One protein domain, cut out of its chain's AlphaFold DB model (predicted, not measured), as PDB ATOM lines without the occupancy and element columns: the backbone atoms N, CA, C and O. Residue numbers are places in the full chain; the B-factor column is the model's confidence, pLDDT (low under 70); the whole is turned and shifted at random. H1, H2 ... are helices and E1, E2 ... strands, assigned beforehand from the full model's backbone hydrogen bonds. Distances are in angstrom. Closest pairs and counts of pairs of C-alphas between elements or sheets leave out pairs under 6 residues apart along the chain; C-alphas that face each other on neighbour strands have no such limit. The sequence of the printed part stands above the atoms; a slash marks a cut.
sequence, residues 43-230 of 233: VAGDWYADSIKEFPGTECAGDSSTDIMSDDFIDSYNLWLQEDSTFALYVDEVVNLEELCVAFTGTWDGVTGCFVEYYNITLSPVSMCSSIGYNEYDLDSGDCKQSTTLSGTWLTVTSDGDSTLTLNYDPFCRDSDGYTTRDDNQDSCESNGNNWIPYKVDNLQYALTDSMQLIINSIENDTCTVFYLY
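What this domain is: This is residues 43 to 230 of the 233 residues of an uncharacterized protein of Candidatus Marinimicrobia bacterium (UniProt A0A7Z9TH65). A closed barrel of eight antiparallel strands forms the body, and its long strands E3 and E7 reach from it toward a small head, the antiparallel sheet E4 E5 E6 with H2 and H3 on one face. A second small part, the antiparallel pair E9 and E10 with H4, comes between E8 and E11 along the chain. The printed part has 188 residues with four named helices and thirteen named strands, in the order E1 H1 E2 E3 H2 E4 E5 E6 H3 E7 E8 E9 H4 E10 E11 E12 E13; the class is mixed, helices and strands. It is only just compact, close to loose, with a radius of gyration of the C-alphas of 18.9 A and spans of 62 by 42 by 29 A.

Where its parts are: Find C-alpha 45 at (-50.233, 37.528, -37.503), where E1, residues 45 to 48, begins. Next come H1, 68 to 71, E2, 74 to 81, and E3, 86 to 96, 33.5 A long. Then read H2, 97 to 103, E4, 106 to 109, E5, 113 to 116, E6, 121 to 123, and H3, 125 to 131. E7, 143 to 158, starts at C-alpha 143, (-19.049, 41.633, -33.808), spans 43.8 A and bends by 61 degrees at residue 153. After it come E8, 163 to 169, E9, 172 to 174, H4, 186 to 191, E10, 195 to 197, E11, 200 to 208, 24.1 A long, E12, 213 to 218, and E13, 223 to 229, ending at (-47.387, 41.022, -42.624).

How they stand to each other: Round the barrel run E1 E2 E3 E7 E8 E11 E12 E13 and back to E1. Look for N 89 and O 150, 2.8 A, between E3 and E7, and N 228 and O 48, 2.7 A, between E13 and E1. E11 E12 E13 and E4 E5 E6 are meanders, each strand the antiparallel neighbour of the one before; N 107 and O 115 of E4 and E5 are 2.8 A apart. H2 is on the sheet E4 E5 E6 at a height of 7.5 A, on the same face as H3. H3 is also on the barrel, outside it and over E7. H1 stands at the barrel's level. The closest C-alphas of H4 and E10 are Gln 186 and Trp 196, 5.6 A. H2, H3 and H4 have every O i to N i+4 pair within hydrogen-bond range; H1 is too short for one.

The domain as a whole: The C-alphas farthest apart, of Asn 120 and Asp 160, are 61.7 A apart. The printed part has no cut. Long links join E1 to H1, H3 to E7 and E9 to H4. Mean pLDDT of the printed part is 81.2; 29 residues are under 70, among them 56 to 64 and 131 to 136.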
ATOM      1  N   VAL A  43     -55.455  42.027 -36.760       83.38
ATOM      2  CA  VAL A  43     -54.045  42.270 -36.410       83.38
ATOM      3  C   VAL A  43     -53.295  41.003 -36.007       83.38
ATOM      4  O   VAL A  43     -52.083  41.062 -35.831       83.38
ATOM      5  N   ALA A  44     -53.983  39.875 -35.808       86.50
ATOM      6  CA  ALA A  44     -53.305  38.626 -35.499       86.50
ATOM      7  C   ALA A  44     -52.457  38.197 -36.706       86.50
ATOM      8  O   ALA A  44     -52.938  38.189 -37.839       86.50
ATOM      9  N   GLY A  45     -51.191  37.876 -36.465       85.50
ATOM     10  CA  GLY A  45     -50.233  37.528 -37.503       85.50
ATOM     11  C   GLY A  45     -48.781  37.724 -37.083       85.50
ATOM     12  O   GLY A  45     -48.478  38.183 -35.976       85.50
ATOM     13  N   ASP A  46     -47.901  37.380 -38.017       86.38
ATOM     14  CA  ASP A  46     -46.456  37.517 -37.905       86.38
ATOM     15  C   ASP A  46     -46.052  38.787 -38.653       86.38
ATOM     16  O   ASP A  46     -46.284  38.916 -39.853       86.38
ATOM     17  N   TRP A  47     -45.483  39.748 -37.943       86.38
ATOM     18  CA  TRP A  47     -45.244  41.096 -38.435       86.38
ATOM     19  C   TRP A  47     -43.759  41.414 -38.373       86.38
ATOM     20  O   TRP A  47     -43.167  41.488 -37.300       86.38
ATOM     21  N   TYR A  48     -43.166  41.700 -39.521       81.88
ATOM     22  CA  TYR A  48     -41.796  42.193 -39.605       81.88
ATOM     23  C   TYR A  48     -41.821  43.652 -40.044       81.88
ATOM     24  O   TYR A  48     -42.828  44.130 -40.561       81.88
ATOM     25  N   ALA A  49     -40.716  44.379 -39.927       70.06
ATOM     26  CA  ALA A  49     -40.532  45.461 -40.882       70.06
ATOM     27  C   ALA A  49     -39.102  45.636 -41.322       70.06
ATOM     28  O   ALA A  49     -38.151  45.394 -40.590       70.06
ATOM     29  N   ASP A  50     -38.997  46.150 -42.539       66.00
ATOM     30  CA  ASP A  50     -37.725  46.480 -43.159       66.00
ATOM     31  C   ASP A  50     -37.056  47.699 -42.495       66.00
ATOM     32  O   ASP A  50     -35.859  47.906 -42.659       66.00
ATOM     33  N   SER A  51     -37.812  48.530 -41.761       67.75
ATOM     34  CA  SER A  51     -37.275  49.654 -40.979       67.75
ATOM     35  C   SER A  51     -38.211  50.045 -39.833       67.75
ATOM     36  O   SER A  51     -39.419  50.136 -40.050       67.75
ATOM     37  N   ILE A  52     -37.662  50.371 -38.662       71.31
ATOM     38  CA  ILE A  52     -38.374  51.052 -37.571       71.31
ATOM     39  C   ILE A  52     -37.981  52.520 -37.646       71.31
ATOM     40  O   ILE A  52     -36.834  52.876 -37.391       71.31
ATOM     41  N   LYS A  53     -38.923  53.379 -38.024       71.56
ATOM     42  CA  LYS A  53     -38.669  54.813 -38.155       71.56
ATOM     43  C   LYS A  53     -39.406  55.571 -37.083       71.56
ATOM     44  O   LYS A  53     -40.606  55.415 -36.966       71.56
ATOM     45  N   GLU A  54     -38.727  56.451 -36.373       71.06
ATOM     46  CA  GLU A  54     -39.380  57.404 -35.492       71.06
ATOM     47  C   GLU A  54     -39.652  58.690 -36.274       71.06
ATOM     48  O   GLU A  54     -38.734  59.410 -36.672       71.06
ATOM     49  N   PHE A  55     -40.926  58.966 -36.533       70.25
ATOM     50  CA  PHE A  55     -41.358  60.249 -37.073       70.25
ATOM     51  C   PHE A  55     -41.777  61.162 -35.921       70.25
ATOM     52  O   PHE A  55     -42.457  60.693 -35.016       70.25
ATOM     53  N   PRO A  56     -41.446  62.463 -35.963       64.56
ATOM     54  CA  PRO A  56     -42.091  63.433 -35.100       64.56
ATOM     55  C   PRO A  56     -43.538  63.618 -35.578       64.56
ATOM     56  O   PRO A  56     -43.757  64.167 -36.664       64.56
ATOM     57  N   GLY A  57     -44.514  63.166 -34.792       63.38
ATOM     58  CA  GLY A  57     -45.935  63.268 -35.132       63.38
ATOM     59  C   GLY A  57     -46.627  61.917 -35.334       63.38
ATOM     60  O   GLY A  57     -46.064  60.990 -35.913       63.38
ATOM     61  N   THR A  58     -47.914  61.851 -34.994       62.34
ATOM     62  CA  THR A  58     -48.771  60.660 -35.157       62.34
ATOM     63  C   THR A  58     -49.136  60.294 -36.602       62.34
ATOM     64  O   THR A  58     -49.782  59.274 -36.832       62.34
ATOM     65  N   GLU A  59     -48.772  61.111 -37.596       63.56
ATOM     66  CA  GLU A  59     -49.164  60.893 -38.999       63.56
ATOM     67  C   GLU A  59     -48.204  59.982 -39.781       63.56
ATOM     68  O   GLU A  59     -48.459  59.704 -40.952       63.56
ATOM     69  N   CYS A  60     -47.096  59.528 -39.176       67.44
ATOM     70  CA  CYS A  60     -46.093  58.676 -39.840       67.44
ATOM     71  C   CYS A  60     -45.561  59.263 -41.167       67.44
ATOM     72  O   CYS A  60     -45.167  58.531 -42.076       67.44
ATOM     73  N   ALA A  61     -45.616  60.591 -41.314       66.31
ATOM     74  CA  ALA A  61     -45.445  61.290 -42.589       66.31
ATOM     75  C   ALA A  61     -44.634  62.591 -42.451       66.31
ATOM     76  O   ALA A  61     -44.782  63.518 -43.248       66.31
ATOM     77  N   GLY A  62     -43.786  62.679 -41.423       63.50
ATOM     78  CA  GLY A  62     -42.897  63.822 -41.220       63.50
ATOM     79  C   GLY A  62     -41.778  63.903 -42.267       63.50
ATOM     80  O   GLY A  62     -41.288  62.885 -42.751       63.50
ATOM     81  N   ASP A  63     -41.320  65.124 -42.568       63.59
ATOM     82  CA  ASP A  63     -40.175  65.385 -43.467       63.59
ATOM     83  C   ASP A  63     -38.829  64.873 -42.903       63.59
ATOM     84  O   ASP A  63     -37.833  64.794 -43.625       63.59
ATOM     85  N   SER A  64     -38.783  64.540 -41.610       67.88
ATOM     86  CA  SER A  64     -37.632  63.948 -40.925       67.88
ATOM     87  C   SER A  64     -38.061  62.695 -40.175       67.88
ATOM     88  O   SER A  64     -39.090  62.720 -39.506       67.88
ATOM     89  N   SER A  65     -37.246  61.647 -40.233       72.56
ATOM     90  CA  SER A  65     -37.405  60.435 -39.431       72.56
ATOM     91  C   SER A  65     -36.056  59.998 -38.877       72.56
ATOM     92  O   SER A  65     -35.058  60.094 -39.595       72.56
ATOM     93  N   THR A  66     -36.041  59.478 -37.657       75.00
ATOM     94  CA  THR A  66     -34.905  58.731 -37.108       75.00
ATOM     95  C   THR A  66     -35.054  57.268 -37.508       75.00
ATOM     96  O   THR A  66     -36.162  56.741 -37.458       75.00
ATOM     97  N   ASP A  67     -33.981  56.617 -37.952       77.75
ATOM     98  CA  ASP A  67     -34.001  55.183 -38.247       77.75
ATOM     99  C   ASP A  67     -33.498  54.418 -37.023       77.75
ATOM    100  O   ASP A  67     -32.294  54.310 -36.798       77.75
ATOM    101  N   ILE A  68     -34.435  53.917 -36.221       76.81
ATOM    102  CA  ILE A  68     -34.149  53.239 -34.953       76.81
ATOM    103  C   ILE A  68     -33.359  51.955 -35.192       76.81
ATOM    104  O   ILE A  68     -32.504  51.608 -34.387       76.81
ATOM    105  N   MET A  69     -33.571  51.283 -36.329       77.69
ATOM    106  CA  MET A  69     -32.808  50.075 -36.651       77.69
ATOM    107  C   MET A  69     -31.312  50.377 -36.738       77.69
ATOM    108  O   MET A  69     -30.490  49.629 -36.221       77.69
ATOM    109  N   SER A  70     -30.960  51.499 -37.369       76.69
ATOM    110  CA  SER A  70     -29.567  51.921 -37.498       76.69
ATOM    111  C   SER A  70     -29.003  52.498 -36.202       76.69
ATOM    112  O   SER A  70     -27.819  52.301 -35.939       76.69
ATOM    113  N   ASP A  71     -29.801  53.250 -35.445       73.69
ATOM    114  CA  ASP A  71     -29.332  53.934 -34.235       73.69
ATOM    115  C   ASP A  71     -29.108  52.956 -33.069       73.69
ATOM    116  O   ASP A  71     -28.133  53.111 -32.332       73.69
ATOM    117  N   ASP A  72     -29.941  51.913 -32.971       74.12
ATOM    118  CA  ASP A  72     -29.870  50.883 -31.924       74.12
ATOM    119  C   ASP A  72     -29.209  49.574 -32.407       74.12
ATOM    120  O   ASP A  72     -29.165  48.587 -31.678       74.12
ATOM    121  N   PHE A  73     -28.640  49.562 -33.619       80.06
ATOM    122  CA  PHE A  73     -27.950  48.406 -34.215       80.06
ATOM    123  C   PHE A  73     -28.813  47.141 -34.341       80.06
ATOM    124  O   PHE A  73     -28.307  46.019 -34.252       80.06
ATOM    125  N   ILE A  74     -30.112  47.310 -34.577       80.50
ATOM    126  CA  ILE A  74     -31.042  46.205 -34.798       80.50
ATOM    127  C   ILE A  74     -30.788  45.633 -36.199       80.50
ATOM    128  O   ILE A  74     -31.000  46.301 -37.211       80.50
ATOM    129  N   ASP A  75     -30.352  44.378 -36.255       83.81
ATOM    130  CA  ASP A  75     -30.150  43.618 -37.492       83.81
ATOM    131  C   ASP A  75     -31.472  43.024 -37.989       83.81
ATOM    132  O   ASP A  75     -31.786  43.069 -39.178       83.81
ATOM    133  N   SER A  76     -32.287  42.501 -37.068       83.69
ATOM    134  CA  SER A  76     -33.614  41.992 -37.398       83.69
ATOM    135  C   SER A  76     -34.571  42.073 -36.217       83.69
ATOM    136  O   SER A  76     -34.162  42.130 -35.060       83.69
ATOM    137  N   TYR A  77     -35.869  42.071 -36.497       84.31
ATOM    138  CA  TYR A  77     -36.888  41.961 -35.464       84.31
ATOM    139  C   TYR A  77     -38.158  41.318 -36.019       84.31
ATOM    140  O   TYR A  77     -38.397  41.317 -37.228       84.31
ATOM    141  N   ASN A  78     -38.984  40.779 -35.126       86.44
ATOM    142  CA  ASN A  78     -40.267  40.188 -35.479       86.44
ATOM    143  C   ASN A  78     -41.279  40.369 -34.343       86.44
ATOM    144  O   ASN A  78     -40.953  40.140 -33.176       86.44
ATOM    145  N   LEU A  79     -42.496  40.779 -34.685       88.56
ATOM    146  CA  LEU A  79     -43.631  40.904 -33.782       88.56
ATOM    147  C   LEU A  79     -44.666  39.835 -34.131       88.56
ATOM    148  O   LEU A  79     -45.294  39.871 -35.181       88.56
ATOM    149  N   TRP A  80     -44.915  38.932 -33.198       91.31
ATOM    150  CA  TRP A  80     -45.961  37.925 -33.300       91.31
ATOM    151  C   TRP A  80     -47.166  38.348 -32.475       91.31
ATOM    152  O   TRP A  80     -47.053  38.484 -31.258       91.31
ATOM    153  N   LEU A  81     -48.321  38.514 -33.116       89.06
ATOM    154  CA  LEU A  81     -49.622  38.691 -32.468       89.06
ATOM    155  C   LEU A  81     -50.438  37.415 -32.698       89.06
ATOM    156  O   LEU A  81     -51.081  37.253 -33.727       89.06
ATOM    157  N   GLN A  82     -50.385  36.473 -31.760       88.50
ATOM    158  CA  GLN A  82     -50.992  35.151 -31.936       88.50
ATOM    159  C   GLN A  82     -52.511  35.189 -31.726       88.50
ATOM    160  O   GLN A  82     -53.014  35.956 -30.902       88.50
ATOM    161  N   GLU A  83     -53.246  34.312 -32.420       86.62
ATOM    162  CA  GLU A  83     -54.717  34.205 -32.326       86.62
ATOM    163  C   GLU A  83     -55.214  33.930 -30.894       86.62
ATOM    164  O   GLU A  83     -56.328  34.302 -30.532       86.62
ATOM    165  N   ASP A  84     -54.379  33.317 -30.050       85.50
ATOM    166  CA  ASP A  84     -54.676  33.043 -28.640       85.50
ATOM    167  C   ASP A  84     -54.507  34.267 -27.718       85.50
ATOM    168  O   ASP A  84     -54.567  34.138 -26.493       85.50
ATOM    169  N   SER A  85     -54.332  35.459 -28.302       89.25
ATOM    170  CA  SER A  85     -54.100  36.733 -27.611       89.25
ATOM    171  C   SER A  85     -52.772  36.809 -26.851       89.25
ATOM    172  O   SER A  85     -52.610  37.668 -25.981       89.25
ATOM    173  N   THR A  86     -51.798  35.953 -27.171       92.75
ATOM    174  CA  THR A  86     -50.408  36.120 -26.729       92.75
ATOM    175  C   THR A  86     -49.592  36.878 -27.771       92.75
ATOM    176  O   THR A  86     -49.880  36.823 -28.967       92.75
ATOM    177  N   PHE A  87     -48.590  37.636 -27.329       93.12
ATOM    178  CA  PHE A  87     -47.621  38.239 -28.237       93.12
ATOM    179  C   PHE A  87     -46.196  37.897 -27.840       93.12
ATOM    180  O   PHE A  87     -45.902  37.626 -26.674       93.12
ATOM    181  N   ALA A  88     -45.311  37.971 -28.826       90.38
ATOM    182  CA  ALA A  88     -43.881  38.022 -28.610       90.38
ATOM    183  C   ALA A  88     -43.262  39.043 -29.571       90.38
ATOM    184  O   ALA A  88     -43.658  39.139 -30.725       90.38
ATOM    185  N   LEU A  89     -42.309  39.821 -29.077       87.69
ATOM    186  CA  LEU A  89     -41.452  40.698 -29.857       87.69
ATOM    187  C   LEU A  89     -40.032  40.177 -29.700       87.69
ATOM    188  O   LEU A  89     -39.537  40.055 -28.581       87.69
ATOM    189  N   TYR A  90     -39.390  39.886 -30.814       86.19
ATOM    190  CA  TYR A  90     -38.002  39.472 -30.880       86.19
ATOM    191  C   TYR A  90     -37.195  40.538 -31.596       86.19
ATOM    192  O   TYR A  90     -37.649  41.068 -32.607       86.19
ATOM    193  N   VAL A  91     -36.019  40.846 -31.062       83.56
ATOM    194  CA  VAL A  91     -35.088  41.833 -31.603       83.56
ATOM    195  C   VAL A  91     -33.694  41.224 -31.554       83.56
ATOM    196  O   VAL A  91     -33.240  40.823 -30.483       83.56
ATOM    197  N   ASP A  92     -33.042  41.153 -32.707       84.75
ATOM    198  CA  ASP A  92     -31.630  40.828 -32.852       84.75
ATOM    199  C   ASP A  92     -30.849  42.094 -33.145       84.75
ATOM    200  O   ASP A  92     -31.135  42.818 -34.097       84.75
ATOM    201  N   GLU A  93     -29.821  42.315 -32.347       82.12
ATOM    202  CA  GLU A  93     -28.926  43.446 -32.451       82.12
ATOM    203  C   GLU A  93     -27.523  42.946 -32.800       82.12
ATOM    204  O   GLU A  93     -27.021  41.979 -32.209       82.12
ATOM    205  N   VAL A  94     -26.872  43.603 -33.760       86.50
ATOM    206  CA  VAL A  94     -25.514  43.278 -34.203       86.50
ATOM    207  C   VAL A  94     -24.709  44.560 -34.368       86.50
ATOM    208  O   VAL A  94     -24.965  45.381 -35.242       86.50
ATOM    209  N   VAL A  95     -23.662  44.695 -33.559       84.81
ATOM    210  CA  VAL A  95     -22.752  45.839 -33.584       84.81
ATOM    211  C   VAL A  95     -21.410  45.421 -34.151       84.81
ATOM    212  O   VAL A  95     -20.702  44.590 -33.571       84.81
ATOM    213  N   ASN A  96     -20.998  46.090 -35.223       86.56
ATOM    214  CA  ASN A  96     -19.634  45.990 -35.710       86.56
ATOM    215  C   ASN A  96     -18.684  46.813 -34.823       86.56
ATOM    216  O   ASN A  96     -18.730  48.047 -34.790       86.56
ATOM    217  N   LEU A  97     -17.795  46.133 -34.093       84.44
ATOM    218  CA  LEU A  97     -16.895  46.800 -33.147       84.44
ATOM    219  C   LEU A  97     -15.836  47.680 -33.821       84.44
ATOM    220  O   LEU A  97     -15.387  48.654 -33.211       84.44
ATOM    221  N   GLU A  98     -15.436  47.367 -35.055       88.12
ATOM    222  CA  GLU A  98     -14.511  48.202 -35.823       88.12
ATOM    223  C   GLU A  98     -15.163  49.541 -36.171       88.12
ATOM    224  O   GLU A  98     -14.595  50.597 -35.881       88.12
ATOM    225  N   GLU A  99     -16.375  49.510 -36.723       86.44
ATOM    226  CA  GLU A  99     -17.124  50.718 -37.068       86.44
ATOM    227  C   GLU A  99     -17.428  51.563 -35.831       86.44
ATOM    228  O   GLU A  99     -17.174  52.771 -35.830       86.44
ATOM    229  N   LEU A 100     -17.864  50.927 -34.738       84.50
ATOM    230  CA  LEU A 100     -18.097  51.616 -33.472       84.50
ATOM    231  C   LEU A 100     -16.806  52.255 -32.933       84.50
ATOM    232  O   LEU A 100     -16.813  53.391 -32.455       84.50
ATOM    233  N   CYS A 101     -15.672  51.559 -33.041       87.62
ATOM    234  CA  CYS A 101     -14.378  52.096 -32.631       87.62
ATOM    235  C   CYS A 101     -14.019  53.357 -33.421       87.62
ATOM    236  O   CYS A 101     -13.606  54.364 -32.840       87.62
ATOM    237  N   VAL A 102     -14.212  53.322 -34.742       87.94
ATOM    238  CA  VAL A 102     -13.971  54.464 -35.630       87.94
ATOM    239  C   VAL A 102     -14.916  55.626 -35.305       87.94
ATOM    240  O   VAL A 102     -14.468  56.776 -35.286       87.94
ATOM    241  N   ALA A 103     -16.184  55.351 -34.979       83.06
ATOM    242  CA  ALA A 103     -17.156  56.369 -34.575       83.06
ATOM    243  C   ALA A 103     -16.719  57.125 -33.306       83.06
ATOM    244  O   ALA A 103     -16.855  58.347 -33.228       83.06
ATOM    245  N   PHE A 104     -16.077  56.437 -32.357       80.75
ATOM    246  CA  PHE A 104     -15.450  57.056 -31.182       80.75
ATOM    247  C   PHE A 104     -14.071  57.674 -31.455       80.75
ATOM    248  O   PHE A 104     -13.324  57.968 -30.518       80.75
ATOM    249  N   THR A 105     -13.710  57.911 -32.720       87.38
ATOM    250  CA  THR A 105     -12.391  58.413 -33.150       87.38
ATOM    251  C   THR A 105     -11.226  57.521 -32.708       87.38
ATOM    252  O   THR A 105     -10.102  57.982 -32.511       87.38
ATOM    253  N   GLY A 106     -11.500  56.232 -32.522       90.00
ATOM    254  CA  GLY A 106     -10.511  55.228 -32.182       90.00
ATOM    255  C   GLY A 106      -9.817  54.630 -33.404       90.00
ATOM    256  O   GLY A 106     -10.178  54.866 -34.555       90.00
ATOM    257  N   THR A 107      -8.780  53.842 -33.138       93.44
ATOM    258  CA  THR A 107      -8.111  52.980 -34.115       93.44
ATOM    259  C   THR A 107      -8.357  51.530 -33.725       93.44
ATOM    260  O   THR A 107      -8.001  51.124 -32.616       93.44
ATOM    261  N   TRP A 108      -8.965  50.766 -34.628       92.00
ATOM    262  CA  TRP A 108      -9.261  49.354 -34.418       92.00
ATOM    263  C   TRP A 108      -8.061  48.460 -34.742       92.00
ATOM    264  O   TRP A 108      -7.364  48.663 -35.738       92.00
ATOM    265  N   ASP A 109      -7.846  47.446 -33.913       88.75
ATOM    266  CA  ASP A 109      -6.930  46.337 -34.153       88.75
ATOM    267  C   ASP A 109      -7.609  45.034 -33.706       88.75
ATOM    268  O   ASP A 109      -7.967  44.882 -32.543       88.75
ATOM    269  N   GLY A 110      -7.761  44.063 -34.611       75.31
ATOM    270  CA  GLY A 110      -8.526  42.833 -34.346       75.31
ATOM    271  C   GLY A 110      -7.959  41.916 -33.251       75.31
ATOM    272  O   GLY A 110      -8.572  40.905 -32.926       75.31
ATOM    273  N   VAL A 111      -6.790  42.233 -32.679       79.94
ATOM    274  CA  VAL A 111      -6.177  41.474 -31.577       79.94
ATOM    275  C   VAL A 111      -6.283  42.230 -30.255       79.94
ATOM    276  O   VAL A 111      -6.587  41.639 -29.218       79.94
ATOM    277  N   THR A 112      -5.994  43.528 -30.267       84.31
ATOM    278  CA  THR A 112      -5.934  44.369 -29.064       84.31
ATOM    279  C   THR A 112      -7.227  45.143 -28.801       84.31
ATOM    280  O   THR A 112      -7.455  45.540 -27.659       84.31
ATOM    281  N   GLY A 113      -8.099  45.272 -29.803       86.00
ATOM    282  CA  GLY A 113      -9.384  45.963 -29.761       86.00
ATOM    283  C   GLY A 113      -9.291  47.428 -30.180       86.00
ATOM    284  O   GLY A 113      -8.529  47.788 -31.077       86.00
ATOM    285  N   CYS A 114     -10.087  48.285 -29.546       90.88
ATOM    286  CA  CYS A 114     -10.183  49.693 -29.906       90.88
ATOM    287  C   CYS A 114      -9.233  50.556 -29.074       90.88
ATOM    288  O   CYS A 114      -9.361  50.637 -27.849       90.88
ATOM    289  N   PHE A 115      -8.304  51.250 -29.729       92.88
ATOM    290  CA  PHE A 115      -7.518  52.308 -29.100       92.88
ATOM    291  C   PHE A 115      -8.203  53.662 -29.286       92.88
ATOM    292  O   PHE A 115      -8.285  54.155 -30.407       92.88
ATOM    293  N   VAL A 116      -8.647  54.293 -28.197       89.12
ATOM    294  CA  VAL A 116      -9.280  55.620 -28.239       89.12
ATOM    295  C   VAL A 116      -8.268  56.678 -27.807       89.12
ATOM    296  O   VAL A 116      -7.943  56.789 -26.621       89.12
ATOM    297  N   GLU A 117      -7.778  57.474 -28.763       86.94
ATOM    298  CA  GLU A 117      -6.698  58.448 -28.534       86.94
ATOM    299  C   GLU A 117      -7.085  59.499 -27.485       86.94
ATOM    300  O   GLU A 117      -6.289  59.802 -26.594       86.94
ATOM    301  N   TYR A 118      -8.325  60.000 -27.530       86.44
ATOM    302  CA  TYR A 118      -8.812  61.041 -26.619       86.44
ATOM    303  C   TYR A 118      -8.713  60.641 -25.136       86.44
ATOM    304  O   TYR A 118      -8.340  61.458 -24.293       86.44
ATOM    305  N   TYR A 119      -9.003  59.377 -24.816       84.81
ATOM    306  CA  TYR A 119      -8.913  58.845 -23.453       84.81
ATOM    307  C   TYR A 119      -7.575  58.151 -23.170       84.81
ATOM    308  O   TYR A 119      -7.284  57.841 -22.015       84.81
ATOM    309  N   ASN A 120      -6.750  57.927 -24.199       90.25
ATOM    310  CA  ASN A 120      -5.515  57.148 -24.143       90.25
ATOM    311  C   ASN A 120      -5.722  55.774 -23.475       90.25
ATOM    312  O   ASN A 120      -4.976  55.373 -22.577       90.25
ATOM    313  N   ILE A 121      -6.772  55.075 -23.907       88.31
ATOM    314  CA  ILE A 121      -7.142  53.739 -23.431       88.31
ATOM    315  C   ILE A 121      -7.225  52.765 -24.602       88.31
ATOM    316  O   ILE A 121      -7.572  53.148 -25.719       88.31
ATOM    317  N   THR A 122      -6.956  51.492 -24.320       89.50
ATOM    318  CA  THR A 122      -7.241  50.381 -25.231       89.50
ATOM    319  C   THR A 122      -8.313  49.508 -24.596       89.50
ATOM    320  O   THR A 122      -8.111  48.985 -23.497       89.50
ATOM    321  N   LEU A 123      -9.448  49.367 -25.273       85.88
ATOM    322  CA  LEU A 123     -10.537  48.483 -24.879       85.88
ATOM    323  C   LEU A 123     -10.421  47.190 -25.680       85.88
ATOM    324  O   LEU A 123     -10.491  47.223 -26.906       85.88
ATOM    325  N   SER A 124     -10.251  46.056 -24.994       84.06
ATOM    326  CA  SER A 124     -10.286  44.754 -25.671       84.06
ATOM    327  C   SER A 124     -11.659  44.527 -26.321       84.06
ATOM    328  O   SER A 124     -12.642  45.051 -25.788       84.06
ATOM    329  N   PRO A 125     -11.770  43.729 -27.402       80.00
ATOM    330  CA  PRO A 125     -13.051  43.506 -28.079       80.00
ATOM    331  C   PRO A 125     -14.164  43.054 -27.122       80.00
ATOM    332  O   PRO A 125     -15.241  43.637 -27.088       80.00
ATOM    333  N   VAL A 126     -13.854  42.105 -26.230       78.38
ATOM    334  CA  VAL A 126     -14.791  41.606 -25.210       78.38
ATOM    335  C   VAL A 126     -15.184  42.695 -24.209       78.38
ATOM    336  O   VAL A 126     -16.349  42.800 -23.837       78.38
ATOM    337  N   SER A 127     -14.229  43.524 -23.767       76.88
ATOM    338  CA  SER A 127     -14.520  44.630 -22.845       76.88
ATOM    339  C   SER A 127     -15.431  45.667 -23.487       76.88
ATOM    340  O   SER A 127     -16.360  46.136 -22.836       76.88
ATOM    341  N   MET A 128     -15.175  45.995 -24.754       78.44
ATOM    342  CA  MET A 128     -15.989  46.922 -25.525       78.44
ATOM    343  C   MET A 128     -17.414  46.381 -25.656       78.44
ATOM    344  O   MET A 128     -18.332  47.076 -25.239       78.44
ATOM    345  N   CYS A 129     -17.570  45.112 -26.051       76.69
ATOM    346  CA  CYS A 129     -18.850  44.399 -26.104       76.69
ATOM    347  C   CYS A 129     -19.660  44.529 -24.811       76.69
ATOM    348  O   CYS A 129     -20.756  45.080 -24.796       76.69
ATOM    349  N   SER A 130     -19.052  44.128 -23.692       71.25
ATOM    350  CA  SER A 130     -19.713  44.158 -22.387       71.25
ATOM    351  C   SER A 130     -20.058  45.569 -21.907       71.25
ATOM    352  O   SER A 130     -20.999  45.744 -21.140       71.25
ATOM    353  N   SER A 131     -19.296  46.586 -22.330       69.88
ATOM    354  CA  SER A 131     -19.493  47.968 -21.878       69.88
ATOM    355  C   SER A 131     -20.683  48.664 -22.530       69.88
ATOM    356  O   SER A 131     -21.194  49.620 -21.956       69.88
ATOM    357  N   ILE A 132     -21.119  48.176 -23.692       66.38
ATOM    358  CA  ILE A 132     -22.289  48.682 -24.418       66.38
ATOM    359  C   ILE A 132     -23.533  47.810 -24.189       66.38
ATOM    360  O   ILE A 132     -24.509  47.948 -24.907       66.38
ATOM    361  N   GLY A 133     -23.500  46.901 -23.206       62.91
ATOM    362  CA  GLY A 133     -24.641  46.052 -22.837       62.91
ATOM    363  C   GLY A 133     -24.709  44.703 -23.562       62.91
ATOM    364  O   GLY A 133     -25.397  43.801 -23.083       62.91
ATOM    365  N   TYR A 134     -23.916  44.515 -24.619       69.44
ATOM    366  CA  TYR A 134     -23.884  43.293 -25.421       69.44
ATOM    367  C   TYR A 134     -23.068  42.199 -24.742       69.44
ATOM    368  O   TYR A 134     -22.030  42.440 -24.120       69.44
ATOM    369  N   ASN A 135     -23.520  40.956 -24.873       64.06
ATOM    370  CA  ASN A 135     -22.933  39.846 -24.126       64.06
ATOM    371  C   ASN A 135     -22.426  38.689 -24.983       64.06
ATOM    372  O   ASN A 135     -21.791  37.782 -24.439       64.06
ATOM    373  N   GLU A 136     -22.666  38.718 -26.291       67.94
ATOM    374  CA  GLU A 136     -22.134  37.724 -27.211       67.94
ATOM    375  C   GLU A 136     -21.116  38.395 -28.122       67.94
ATOM    376  O   GLU A 136     -21.459  39.224 -28.952       67.94
ATOM    377  N   TYR A 137     -19.841  38.060 -27.937       70.75
ATOM    378  CA  TYR A 137     -18.794  38.446 -28.872       70.75
ATOM    379  C   TYR A 137     -18.545  37.284 -29.830       70.75
ATOM    380  O   TYR A 137     -18.142  36.198 -29.399       70.75
ATOM    381  N   ASP A 138     -18.781  37.511 -31.115       72.00
ATOM    382  CA  ASP A 138     -18.512  36.543 -32.167       72.00
ATOM    383  C   ASP A 138     -17.018  36.591 -32.521       72.00
ATOM    384  O   ASP A 138     -16.509  37.587 -33.032       72.00
ATOM    385  N   LEU A 139     -16.286  35.516 -32.215       62.97
ATOM    386  CA  LEU A 139     -14.846  35.431 -32.486       62.97
ATOM    387  C   LEU A 139     -14.519  35.354 -33.983       62.97
ATOM    388  O   LEU A 139     -13.394  35.683 -34.360       62.97
ATOM    389  N   ASP A 140     -15.458  34.883 -34.805       69.69
ATOM    390  CA  ASP A 140     -15.253  34.698 -36.238       69.69
ATOM    391  C   ASP A 140     -15.550  35.992 -37.002       69.69
ATOM    392  O   ASP A 140     -14.801  36.341 -37.918       69.69
ATOM    393  N   SER A 141     -16.608  36.717 -36.621       72.88
ATOM    394  CA  SER A 141     -16.969  37.988 -37.264       72.88
ATOM    395  C   SER A 141     -16.337  39.218 -36.602       72.88
ATOM    396  O   SER A 141     -16.075  40.208 -37.279       72.88
ATOM    397  N   GLY A 142     -16.010  39.144 -35.311       69.81
ATOM    398  CA  GLY A 142     -15.518  40.282 -34.534       69.81
ATOM    399  C   GLY A 142     -16.619  41.243 -34.078       69.81
ATOM    400  O   GLY A 142     -16.297  42.349 -33.635       69.81
ATOM    401  N   ASP A 143     -17.881  40.824 -34.159       81.69
ATOM    402  CA  ASP A 143     -19.049  41.633 -33.808       81.69
ATOM    403  C   ASP A 143     -19.575  41.309 -32.409       81.69
ATOM    404  O   ASP A 143     -19.313  40.246 -31.837       81.69
ATOM    405  N   CYS A 144     -20.366  42.235 -31.883       83.00
ATOM    406  CA  CYS A 144     -21.185  42.024 -30.703       83.00
ATOM    407  C   CYS A 144     -22.617  41.750 -31.101       83.00
ATOM    408  O   CYS A 144     -23.170  42.471 -31.923       83.00
ATOM    409  N   LYS A 145     -23.206  40.716 -30.512       83.00
ATOM    410  CA  LYS A 145     -24.569  40.287 -30.783       83.00
ATOM    411  C   LYS A 145     -25.365  40.218 -29.493       83.00
ATOM    412  O   LYS A 145     -24.826  39.923 -28.417       83.00
ATOM    413  N   GLN A 146     -26.641  40.529 -29.608       78.44
ATOM    414  CA  GLN A 146     -27.606  40.358 -28.543       78.44
ATOM    415  C   GLN A 146     -28.959  40.043 -29.160       78.44
ATOM    416  O   GLN A 146     -29.374  40.682 -30.115       78.44
ATOM    417  N   SER A 147     -29.643  39.067 -28.577       78.94
ATOM    418  CA  SER A 147     -31.042  38.802 -28.870       78.94
ATOM    419  C   SER A 147     -31.851  39.144 -27.632       78.94
ATOM    420  O   SER A 147     -31.542  38.684 -26.527       78.94
ATOM    421  N   THR A 148     -32.900  39.933 -27.814       77.69
ATOM    422  CA  THR A 148     -33.844  40.292 -26.762       77.69
ATOM    423  C   THR A 148     -35.231  39.810 -27.164       77.69
ATOM    424  O   THR A 148     -35.639  39.898 -28.320       77.69
ATOM    425  N   THR A 149     -35.974  39.258 -26.208       82.81
ATOM    426  CA  THR A 149     -37.367  38.859 -26.418       82.81
ATOM    427  C   THR A 149     -38.238  39.465 -25.334       82.81
ATOM    428  O   THR A 149     -37.930  39.359 -24.148       82.81
ATOM    429  N   LEU A 150     -39.341  40.077 -25.748       87.31
ATOM    430  CA  LEU A 150     -40.443  40.473 -24.884       87.31
ATOM    431  C   LEU A 150     -41.662  39.630 -25.231       87.31
ATOM    432  O   LEU A 150     -41.891  39.316 -26.393       87.31
ATOM    433  N   SER A 151     -42.465  39.294 -24.236       92.06
ATOM    434  CA  SER A 151     -43.707  38.556 -24.435       92.06
ATOM    435  C   SER A 151     -44.817  39.117 -23.569       92.06
ATOM    436  O   SER A 151     -44.586  39.962 -22.698       92.06
ATOM    437  N   GLY A 152     -46.031  38.654 -23.820       92.06
ATOM    438  CA  GLY A 152     -47.163  38.938 -22.963       92.06
ATOM    439  C   GLY A 152     -48.482  38.620 -23.638       92.06
ATOM    440  O   GLY A 152     -48.588  37.702 -24.451       92.06
ATOM    441  N   THR A 153     -49.503  39.400 -23.302       94.44
ATOM    442  CA  THR A 153     -50.837  39.286 -23.897       94.44
ATOM    443  C   THR A 153     -51.237  40.575 -24.581       94.44
ATOM    444  O   THR A 153     -50.827  41.661 -24.166       94.44
ATOM    445  N   TRP A 154     -52.054  40.470 -25.619       93.12
ATOM    446  CA  TRP A 154     -52.554  41.625 -26.345       93.12
ATOM    447  C   TRP A 154     -54.076  41.611 -26.437       93.12
ATOM    448  O   TRP A 154     -54.726  40.577 -26.303       93.12
ATOM    449  N   LEU A 155     -54.650  42.795 -26.624       90.88
ATOM    450  CA  LEU A 155     -56.077  42.982 -26.849       90.88
ATOM    451  C   LEU A 155     -56.281  44.121 -27.838       90.88
ATOM    452  O   LEU A 155     -55.636  45.160 -27.723       90.88
ATOM    453  N   THR A 156     -57.229  43.965 -28.755       85.94
ATOM    454  CA  THR A 156     -57.688  45.063 -29.607       85.94
ATOM    455  C   THR A 156     -59.090  45.518 -29.243       85.94
ATOM    456  O   THR A 156     -59.970  44.703 -28.975       85.94
ATOM    457  N   VAL A 157     -59.314  46.828 -29.304       82.00
ATOM    458  CA  VAL A 157     -60.640  47.443 -29.220       82.00
ATOM    459  C   VAL A 157     -60.831  48.326 -30.445       82.00
ATOM    460  O   VAL A 157     -60.106  49.301 -30.627       82.00
ATOM    461  N   THR A 158     -61.806  47.986 -31.284       75.50
ATOM    462  CA  THR A 158     -62.233  48.788 -32.437       75.50
ATOM    463  C   THR A 158     -63.495  49.569 -32.084       75.50
ATOM    464  O   THR A 158     -64.470  49.002 -31.588       75.50
ATOM    465  N   SER A 159     -63.485  50.875 -32.334       68.31
ATOM    466  CA  SER A 159     -64.632  51.767 -32.143       68.31
ATOM    467  C   SER A 159     -64.827  52.661 -33.369       68.31
ATOM    468  O   SER A 159     -63.959  52.709 -34.239       68.31
ATOM    469  N   ASP A 160     -65.959  53.366 -33.451       55.91
ATOM    470  CA  ASP A 160     -66.247  54.311 -34.537       55.91
ATOM    471  C   ASP A 160     -65.218  55.465 -34.554       55.91
ATOM    472  O   ASP A 160     -65.439  56.524 -33.965       55.91
ATOM    473  N   GLY A 161     -64.089  55.257 -35.238       60.91
ATOM    474  CA  GLY A 161     -63.057  56.262 -35.507       60.91
ATOM    475  C   GLY A 161     -61.683  56.007 -34.879       60.91
ATOM    476  O   GLY A 161     -60.722  56.592 -35.363       60.91
ATOM    477  N   ASP A 162     -61.572  55.122 -33.884       68.19
ATOM    478  CA  ASP A 162     -60.303  54.791 -33.219       68.19
ATOM    479  C   ASP A 162     -60.180  53.277 -32.990       68.19
ATOM    480  O   ASP A 162     -61.109  52.634 -32.481       68.19
ATOM    481  N   SER A 163     -59.014  52.725 -33.338       86.56
ATOM    482  CA  SER A 163     -58.639  51.339 -33.050       86.56
ATOM    483  C   SER A 163     -57.432  51.318 -32.116       86.56
ATOM    484  O   SER A 163     -56.400  51.923 -32.406       86.56
ATOM    485  N   THR A 164     -57.570  50.631 -30.983       87.44
ATOM    486  CA  THR A 164     -56.547  50.568 -29.933       87.44
ATOM    487  C   THR A 164     -56.033  49.145 -29.779       87.44
ATOM    488  O   THR A 164     -56.829  48.218 -29.642       87.44
ATOM    489  N   LEU A 165     -54.710  48.987 -29.770       89.31
ATOM    490  CA  LEU A 165     -53.978  47.775 -29.429       89.31
ATOM    491  C   LEU A 165     -53.376  47.972 -28.037       89.31
ATOM    492  O   LEU A 165     -52.565  48.871 -27.818       89.31
ATOM    493  N   THR A 166     -53.778  47.139 -27.091       90.38
ATOM    494  CA  THR A 166     -53.223  47.108 -25.742       90.38
ATOM    495  C   THR A 166     -52.247  45.944 -25.636       90.38
ATOM    496  O   THR A 166     -52.651  44.799 -25.826       90.38
ATOM    497  N   LEU A 167     -50.992  46.226 -25.289       90.62
ATOM    498  CA  LEU A 167     -49.970  45.221 -24.992       90.62
ATOM    499  C   LEU A 167     -49.750  45.161 -23.480       90.62
ATOM    500  O   LEU A 167     -49.383  46.159 -22.864       90.62
ATOM    501  N   ASN A 168     -49.971  43.994 -22.879       93.44
ATOM    502  CA  ASN A 168     -49.673  43.715 -21.478       93.44
ATOM    503  C   ASN A 168     -48.439  42.822 -21.420       93.44
ATOM    504  O   ASN A 168     -48.515  41.649 -21.779       93.44
ATOM    505  N   TYR A 169     -47.322  43.378 -20.973       92.31
ATOM    506  CA  TYR A 169     -46.033  42.696 -20.987       92.31
ATOM    507  C   TYR A 169     -45.894  41.755 -19.791       92.31
ATOM    508  O   TYR A 169     -46.266  42.103 -18.663       92.31
ATOM    509  N   ASP A 170     -45.292  40.595 -20.039       92.81
ATOM    510  CA  ASP A 170     -44.713  39.760 -18.994       92.81
ATOM    511  C   ASP A 170     -43.577  40.516 -18.283       92.81
ATOM    512  O   ASP A 170     -43.038  41.482 -18.827       92.81
ATOM    513  N   PRO A 171     -43.196  40.120 -17.056       93.12
ATOM    514  CA  PRO A 171     -42.093  40.759 -16.355       93.12
ATOM    515  C   PRO A 171     -40.777  40.727 -17.146       93.12
ATOM    516  O   PRO A 171     -40.400  39.683 -17.673       93.12
ATOM    517  N   PHE A 172     -40.055  41.847 -17.173       90.12
ATOM    518  CA  PHE A 172     -38.773  41.973 -17.876       90.12
ATOM    519  C   PHE A 172     -37.806  42.900 -17.133       90.12
ATOM    520  O   PHE A 172     -38.205  43.670 -16.254       90.12
ATOM    521  N   CYS A 173     -36.525  42.851 -17.492       87.88
ATOM    522  CA  CYS A 173     -35.500  43.717 -16.924       87.88
ATOM    523  C   CYS A 173     -35.169  44.903 -17.834       87.88
ATOM    524  O   CYS A 173     -35.174  44.785 -19.060       87.88
ATOM    525  N   ARG A 174     -34.862  46.054 -17.228       86.69
ATOM    526  CA  ARG A 174     -34.510  47.287 -17.933       86.69
ATOM    527  C   ARG A 174     -33.334  47.990 -17.269       86.69
ATOM    528  O   ARG A 174     -33.311  48.086 -16.043       86.69
ATOM    529  N   ASP A 175     -32.393  48.509 -18.043       79.31
ATOM    530  CA  ASP A 175     -31.258  49.265 -17.512       79.31
ATOM    531  C   ASP A 175     -31.644  50.697 -17.078       79.31
ATOM    532  O   ASP A 175     -32.820  51.085 -17.048       79.31
ATOM    533  N   SER A 176     -30.641  51.483 -16.674       77.81
ATOM    534  CA  SER A 176     -30.825  52.872 -16.239       77.81
ATOM    535  C   SER A 176     -31.181  53.842 -17.362       77.81
ATOM    536  O   SER A 176     -31.752  54.894 -17.071       77.81
ATOM    537  N   ASP A 177     -30.839  53.505 -18.603       71.62
ATOM    538  CA  ASP A 177     -31.075  54.338 -19.782       71.62
ATOM    539  C   ASP A 177     -32.444  54.048 -20.415       71.62
ATOM    540  O   ASP A 177     -32.970  54.858 -21.175       71.62
ATOM    541  N   GLY A 178     -33.096  52.963 -19.989       70.88
ATOM    542  CA  GLY A 178     -34.454  52.611 -20.379       70.88
ATOM    543  C   GLY A 178     -34.526  51.469 -21.387       70.88
ATOM    544  O   GLY A 178     -35.635  51.142 -21.815       70.88
ATOM    545  N   TYR A 179     -33.401  50.829 -21.705       74.50
ATOM    546  CA  TYR A 179     -33.345  49.707 -22.634       74.50
ATOM    547  C   TYR A 179     -33.614  48.387 -21.925       74.50
ATOM    548  O   TYR A 179     -33.233  48.173 -20.769       74.50
ATOM    549  N   THR A 180     -34.319  47.496 -22.611       77.25
ATOM    550  CA  THR A 180     -34.525  46.123 -22.152       77.25
ATOM    551  C   THR A 180     -33.207  45.379 -22.079       77.25
ATOM    552  O   THR A 180     -32.382  45.471 -22.981       77.25
ATOM    553  N   THR A 181     -33.025  44.604 -21.016       75.25
ATOM    554  CA  THR A 181     -31.844  43.759 -20.848       75.25
ATOM    555  C   THR A 181     -32.231  42.290 -20.934       75.25
ATOM    556  O   THR A 181     -33.393  41.912 -20.782       75.25
ATOM    557  N   ARG A 182     -31.227  41.436 -21.131       74.44
ATOM    558  CA  ARG A 182     -31.388  39.976 -21.163       74.44
ATOM    559  C   ARG A 182     -31.693  39.325 -19.811       74.44
ATOM    560  O   ARG A 182     -31.851  38.108 -19.763       74.44
ATOM    561  N   ASP A 183     -31.637  40.075 -18.707       81.31
ATOM    562  CA  ASP A 183     -31.841  39.492 -17.381       81.31
ATOM    563  C   ASP A 183     -33.296  38.999 -17.287       81.31
ATOM    564  O   ASP A 183     -34.244  39.784 -17.270       81.31
ATOM    565  N   ASP A 184     -33.469  37.681 -17.238       82.38
ATOM    566  CA  ASP A 184     -34.767  36.998 -17.345       82.38
ATOM    567  C   ASP A 184     -35.466  36.801 -15.990       82.38
ATOM    568  O   ASP A 184     -36.565  36.250 -15.901       82.38
ATOM    569  N   ASN A 185     -34.823  37.244 -14.909       90.38
ATOM    570  CA  ASN A 185     -35.351  37.151 -13.558       90.38
ATOM    571  C   ASN A 185     -34.930  38.345 -12.696       90.38
ATOM    572  O   ASN A 185     -33.856  38.931 -12.865       90.38
ATOM    573  N   GLN A 186     -35.774  38.639 -11.707       94.62
ATOM    574  CA  GLN A 186     -35.619  39.772 -10.802       94.62
ATOM    575  C   GLN A 186     -34.266  39.796 -10.079       94.62
ATOM    576  O   GLN A 186     -33.628  40.844 -10.032       94.62
ATOM    577  N   ASP A 187     -33.809  38.656  -9.550       95.31
ATOM    578  CA  ASP A 187     -32.578  38.597  -8.755       95.31
ATOM    579  C   ASP A 187     -31.354  39.002  -9.590       95.31
ATOM    580  O   ASP A 187     -30.538  39.815  -9.149       95.31
ATOM    581  N   SER A 188     -31.230  38.459 -10.806       89.94
ATOM    582  CA  SER A 188     -30.137  38.806 -11.725       89.94
ATOM    583  C   SER A 188     -30.191  40.276 -12.142       89.94
ATOM    584  O   SER A 188     -29.196  40.985 -11.975       89.94
ATOM    585  N   CYS A 189     -31.374  40.745 -12.548       87.88
ATOM    586  CA  CYS A 189     -31.639  42.120 -12.949       87.88
ATOM    587  C   CYS A 189     -31.194  43.123 -11.875       87.88
ATOM    588  O   CYS A 189     -30.338  43.978 -12.107       87.88
ATOM    589  N   GLU A 190     -31.705  42.969 -10.652       92.38
ATOM    590  CA  GLU A 190     -31.405  43.884  -9.550       92.38
ATOM    591  C   GLU A 190     -29.939  43.782  -9.098       92.38
ATOM    592  O   GLU A 190     -29.336  44.789  -8.716       92.38
ATOM    593  N   SER A 191     -29.321  42.595  -9.176       90.44
ATOM    594  CA  SER A 191     -27.902  42.416  -8.835       90.44
ATOM    595  C   SER A 191     -26.953  43.156  -9.783       90.44
ATOM    596  O   SER A 191     -25.890  43.611  -9.351       90.44
ATOM    597  N   ASN A 192     -27.367  43.330 -11.041       83.62
ATOM    598  CA  ASN A 192     -26.646  44.089 -12.059       83.62
ATOM    599  C   ASN A 192     -26.915  45.602 -11.971       83.62
ATOM    600  O   ASN A 192     -26.342  46.371 -12.738       83.62
ATOM    601  N   GLY A 193     -27.746  46.047 -11.020       86.19
ATOM    602  CA  GLY A 193     -28.138  47.451 -10.876       86.19
ATOM    603  C   GLY A 193     -29.229  47.895 -11.853       86.19
ATOM    604  O   GLY A 193     -29.509  49.091 -11.932       86.19
ATOM    605  N   ASN A 194     -29.847  46.947 -12.560       87.69
ATOM    606  CA  ASN A 194     -30.971  47.188 -13.454       87.69
ATOM    607  C   ASN A 194     -32.294  47.216 -12.665       87.69
ATOM    608  O   ASN A 194     -32.362  46.860 -11.485       87.69
ATOM    609  N   ASN A 195     -33.363  47.659 -13.320       91.50
ATOM    610  CA  ASN A 195     -34.699  47.755 -12.754       91.50
ATOM    611  C   ASN A 195     -35.605  46.643 -13.290       91.50
ATOM    612  O   ASN A 195     -35.877  46.573 -14.490       91.50
ATOM    613  N   TRP A 196     -36.127  45.815 -12.388       94.62
ATOM    614  CA  TRP A 196     -37.116  44.800 -12.735       94.62
ATOM    615  C   TRP A 196     -38.492  45.439 -12.930       94.62
ATOM    616  O   TRP A 196     -38.999  46.139 -12.050       94.62
ATOM    617  N   ILE A 197     -39.114  45.193 -14.080       93.50
ATOM    618  CA  ILE A 197     -40.441  45.691 -14.428       93.50
ATOM    619  C   ILE A 197     -41.439  44.543 -14.240       93.50
ATOM    620  O   ILE A 197     -41.526  43.671 -15.096       93.50
ATOM    621  N   PRO A 198     -42.208  44.504 -13.133       93.00
ATOM    622  CA  PRO A 198     -43.107  43.384 -12.852       93.00
ATOM    623  C   PRO A 198     -44.400  43.423 -13.674       93.00
ATOM    624  O   PRO A 198     -45.134  42.440 -13.701       93.00
ATOM    625  N   TYR A 199     -44.727  44.580 -14.250       90.06
ATOM    626  CA  TYR A 199     -45.938  44.804 -15.027       90.06
ATOM    627  C   TYR A 199     -45.798  46.084 -15.849       90.06
ATOM    628  O   TYR A 199     -45.444  47.133 -15.301       90.06
ATOM    629  N   LYS A 200     -46.119  46.011 -17.141       90.44
ATOM    630  CA  LYS A 200     -46.213  47.165 -18.038       90.44
ATOM    631  C   LYS A 200     -47.409  46.987 -18.969       90.44
ATOM    632  O   LYS A 200     -47.678  45.875 -19.415       90.44
ATOM    633  N   VAL A 201     -48.107  48.085 -19.252       90.50
ATOM    634  CA  VAL A 201     -49.195  48.131 -20.233       90.50
ATOM    635  C   VAL A 201     -48.974  49.312 -21.147       90.50
ATOM    636  O   VAL A 201     -48.904  50.436 -20.654       90.50
ATOM    637  N   ASP A 202     -48.948  49.049 -22.447       87.44
ATOM    638  CA  ASP A 202     -48.927  50.085 -23.470       87.44
ATOM    639  C   ASP A 202     -50.261  50.079 -24.219       87.44
ATOM    640  O   ASP A 202     -50.792  49.023 -24.562       87.44
ATOM    641  N   ASN A 203     -50.823  51.268 -24.441       87.44
ATOM    642  CA  ASN A 203     -52.020  51.460 -25.252       87.44
ATOM    643  C   ASN A 203     -51.622  52.236 -26.497       87.44
ATOM    644  O   ASN A 203     -51.223  53.397 -26.414       87.44
ATOM    645  N   LEU A 204     -51.725  51.572 -27.637       86.75
ATOM    646  CA  LEU A 204     -51.227  52.050 -28.910       86.75
ATOM    647  C   LEU A 204     -52.413  52.227 -29.848       86.75
ATOM    648  O   LEU A 204     -53.295  51.371 -29.912       86.75
ATOM    649  N   GLN A 205     -52.450  53.333 -30.578       87.25
ATOM    650  CA  GLN A 205     -53.369  53.440 -31.705       87.25
ATOM    651  C   GLN A 205     -52.837  52.564 -32.830       87.25
ATOM    652  O   GLN A 205     -51.633  52.555 -33.072       87.25
ATOM    653  N   TYR A 206     -53.713  51.843 -33.522       87.19
ATOM    654  CA  TYR A 206     -53.301  51.090 -34.697       87.19
ATOM    655  C   TYR A 206     -54.202  51.342 -35.897       87.19
ATOM    656  O   TYR A 206     -55.380  51.671 -35.762       87.19
ATOM    657  N   ALA A 207     -53.636  51.160 -37.085       86.38
ATOM    658  CA  ALA A 207     -54.371  51.109 -38.335       86.38
ATOM    659  C   ALA A 207     -53.845  49.949 -39.179       86.38
ATOM    660  O   ALA A 207     -52.636  49.806 -39.355       86.38
ATOM    661  N   LEU A 208     -54.759  49.139 -39.708       84.81
ATOM    662  CA  LEU A 208     -54.436  48.121 -40.698       84.81
ATOM    663  C   LEU A 208     -54.798  48.654 -42.084       84.81
ATOM    664  O   LEU A 208     -55.915  49.126 -42.300       84.81
ATOM    665  N   THR A 209     -53.845  48.615 -43.009       83.56
ATOM    666  CA  THR A 209     -54.058  49.056 -44.394       83.56
ATOM    667  C   THR A 209     -54.400  47.880 -45.307       83.56
ATOM    668  O   THR A 209     -53.985  46.748 -45.059       83.56
ATOM    669  N   ASP A 210     -55.052  48.166 -46.437       78.69
ATOM    670  CA  ASP A 210     -55.347  47.174 -47.486       78.69
ATOM    671  C   ASP A 210     -54.082  46.498 -48.059       78.69
ATOM    672  O   ASP A 210     -54.153  45.434 -48.668       78.69
ATOM    673  N   SER A 211     -52.909  47.112 -47.870       79.19
ATOM    674  CA  SER A 211     -51.600  46.587 -48.275       79.19
ATOM    675  C   SER A 211     -50.920  45.707 -47.221       79.19
ATOM    676  O   SER A 211     -49.709  45.518 -47.298       79.19
ATOM    677  N   MET A 212     -51.667  45.194 -46.237       80.25
ATOM    678  CA  MET A 212     -51.141  44.361 -45.144       80.25
ATOM    679  C   MET A 212     -50.043  45.064 -44.335       80.25
ATOM    680  O   MET A 212     -49.043  44.458 -43.948       80.25
ATOM    681  N   GLN A 213     -50.227  46.365 -44.098       84.19
ATOM    682  CA  GLN A 213     -49.361  47.131 -43.204       84.19
ATOM    683  C   GLN A 213     -50.091  47.391 -41.897       84.19
ATOM    684  O   GLN A 213     -51.200  47.935 -41.924       84.19
ATOM    685  N   LEU A 214     -49.452  47.043 -40.786       84.62
ATOM    686  CA  LEU A 214     -49.875  47.392 -39.440       84.62
ATOM    687  C   LEU A 214     -49.113  48.644 -39.006       84.62
ATOM    688  O   LEU A 214     -47.900  48.622 -38.825       84.62
ATOM    689  N   ILE A 215     -49.831  49.747 -38.844       85.56
ATOM    690  CA  ILE A 215     -49.285  51.010 -38.352       85.56
ATOM    691  C   ILE A 215     -49.604  51.098 -36.866       85.56
ATOM    692  O   ILE A 215     -50.769  50.979 -36.500       85.56
ATOM    693  N   ILE A 216     -48.593  51.313 -36.027       85.56
ATOM    694  CA  ILE A 216     -48.717  51.452 -34.575       85.56
ATOM    695  C   ILE A 216     -48.241  52.846 -34.172       85.56
ATOM    696  O   ILE A 216     -47.088  53.199 -34.396       85.56
ATOM    697  N   ASN A 217     -49.115  53.611 -33.525       82.06
ATOM    698  CA  ASN A 217     -48.855  54.955 -33.029       82.06
ATOM    699  C   ASN A 217     -48.812  54.964 -31.498       82.06
ATOM    700  O   ASN A 217     -49.804  54.648 -30.829       82.06
ATOM    701  N   SER A 218     -47.676  55.383 -30.940       74.31
ATOM    702  CA  SER A 218     -47.567  55.692 -29.517       74.31
ATOM    703  C   SER A 218     -48.071  57.107 -29.267       74.31
ATOM    704  O   SER A 218     -47.400  58.090 -29.578       74.31
ATOM    705  N   ILE A 219     -49.262  57.217 -28.675       64.31
ATOM    706  CA  ILE A 219     -49.893  58.509 -28.365       64.31
ATOM    707  C   ILE A 219     -49.047  59.310 -27.363       64.31
ATOM    708  O   ILE A 219     -49.019  60.538 -27.416       64.31
ATOM    709  N   GLU A 220     -48.367  58.630 -26.436       62.69
ATOM    710  CA  GLU A 220     -47.591  59.289 -25.378       62.69
ATOM    711  C   GLU A 220     -46.282  59.898 -25.891       62.69
ATOM    712  O   GLU A 220     -45.875  60.950 -25.397       62.69
ATOM    713  N   ASN A 221     -45.655  59.266 -26.887       60.91
ATOM    714  CA  ASN A 221     -44.341  59.670 -27.391       60.91
ATOM    715  C   ASN A 221     -44.393  60.327 -28.776       60.91
ATOM    716  O   ASN A 221     -43.361  60.784 -29.253       60.91
ATOM    717  N   ASP A 222     -45.575  60.413 -29.393       64.88
ATOM    718  CA  ASP A 222     -45.768  60.963 -30.740       64.88
ATOM    719  C   ASP A 222     -44.908  60.241 -31.793       64.88
ATOM    720  O   ASP A 222     -44.373  60.863 -32.710       64.88
ATOM    721  N   THR A 223     -44.759  58.921 -31.619       68.62
ATOM    722  CA  THR A 223     -43.970  58.037 -32.484       68.62
ATOM    723  C   THR A 223     -44.872  57.088 -33.259       68.62
ATOM    724  O   THR A 223     -45.949  56.706 -32.790       68.62
ATOM    725  N   CYS A 224     -44.415  56.678 -34.439       76.94
ATOM    726  CA  CYS A 224     -45.134  55.763 -35.313       76.94
ATOM    727  C   CYS A 224     -44.214  54.674 -35.853       76.94
ATOM    728  O   CYS A 224     -43.178  55.007 -36.407       76.94
ATOM    729  N   THR A 225     -44.635  53.413 -35.803       78.25
ATOM    730  CA  THR A 225     -43.926  52.285 -36.421       78.25
ATOM    731  C   THR A 225     -44.824  51.591 -37.438       78.25
ATOM    732  O   THR A 225     -46.005  51.365 -37.180       78.25
ATOM    733  N   VAL A 226     -44.265  51.233 -38.594       81.19
ATOM    734  CA  VAL A 226     -44.972  50.505 -39.654       81.19
ATOM    735  C   VAL A 226     -44.412  49.096 -39.741       81.19
ATOM    736  O   VAL A 226     -43.214  48.933 -39.934       81.19
ATOM    737  N   PHE A 227     -45.290  48.106 -39.641       80.19
ATOM    738  CA  PHE A 227     -44.999  46.693 -39.817       80.19
ATOM    739  C   PHE A 227     -45.685  46.163 -41.076       80.19
ATOM    740  O   PHE A 227     -46.716  46.682 -41.504       80.19
ATOM    741  N   TYR A 228     -45.132  45.102 -41.639       81.50
ATOM    742  CA  TYR A 228     -45.602  44.384 -42.812       81.50
ATOM    743  C   TYR A 228     -45.905  42.943 -42.409       81.50
ATOM    744  O   TYR A 228     -45.143  42.326 -41.661       81.50
ATOM    745  N   LEU A 229     -47.033  42.413 -42.881       80.81
ATOM    746  CA  LEU A 229     -47.387  41.022 -42.624       80.81
ATOM    747  C   LEU A 229     -46.384  40.106 -43.329       80.81
ATOM    748  O   LEU A 229     -46.189  40.206 -44.544       80.81
ATOM    749  N   TYR A 230     -45.772  39.204 -42.573       75.50
ATOM    750  CA  TYR A 230     -44.931  38.153 -43.113       75.50
ATOM    751  C   TYR A 230     -45.816  37.113 -43.803       75.50
ATOM    752  O   TYR A 230     -46.620  36.427 -43.171       75.50
TER     753      TYR A 230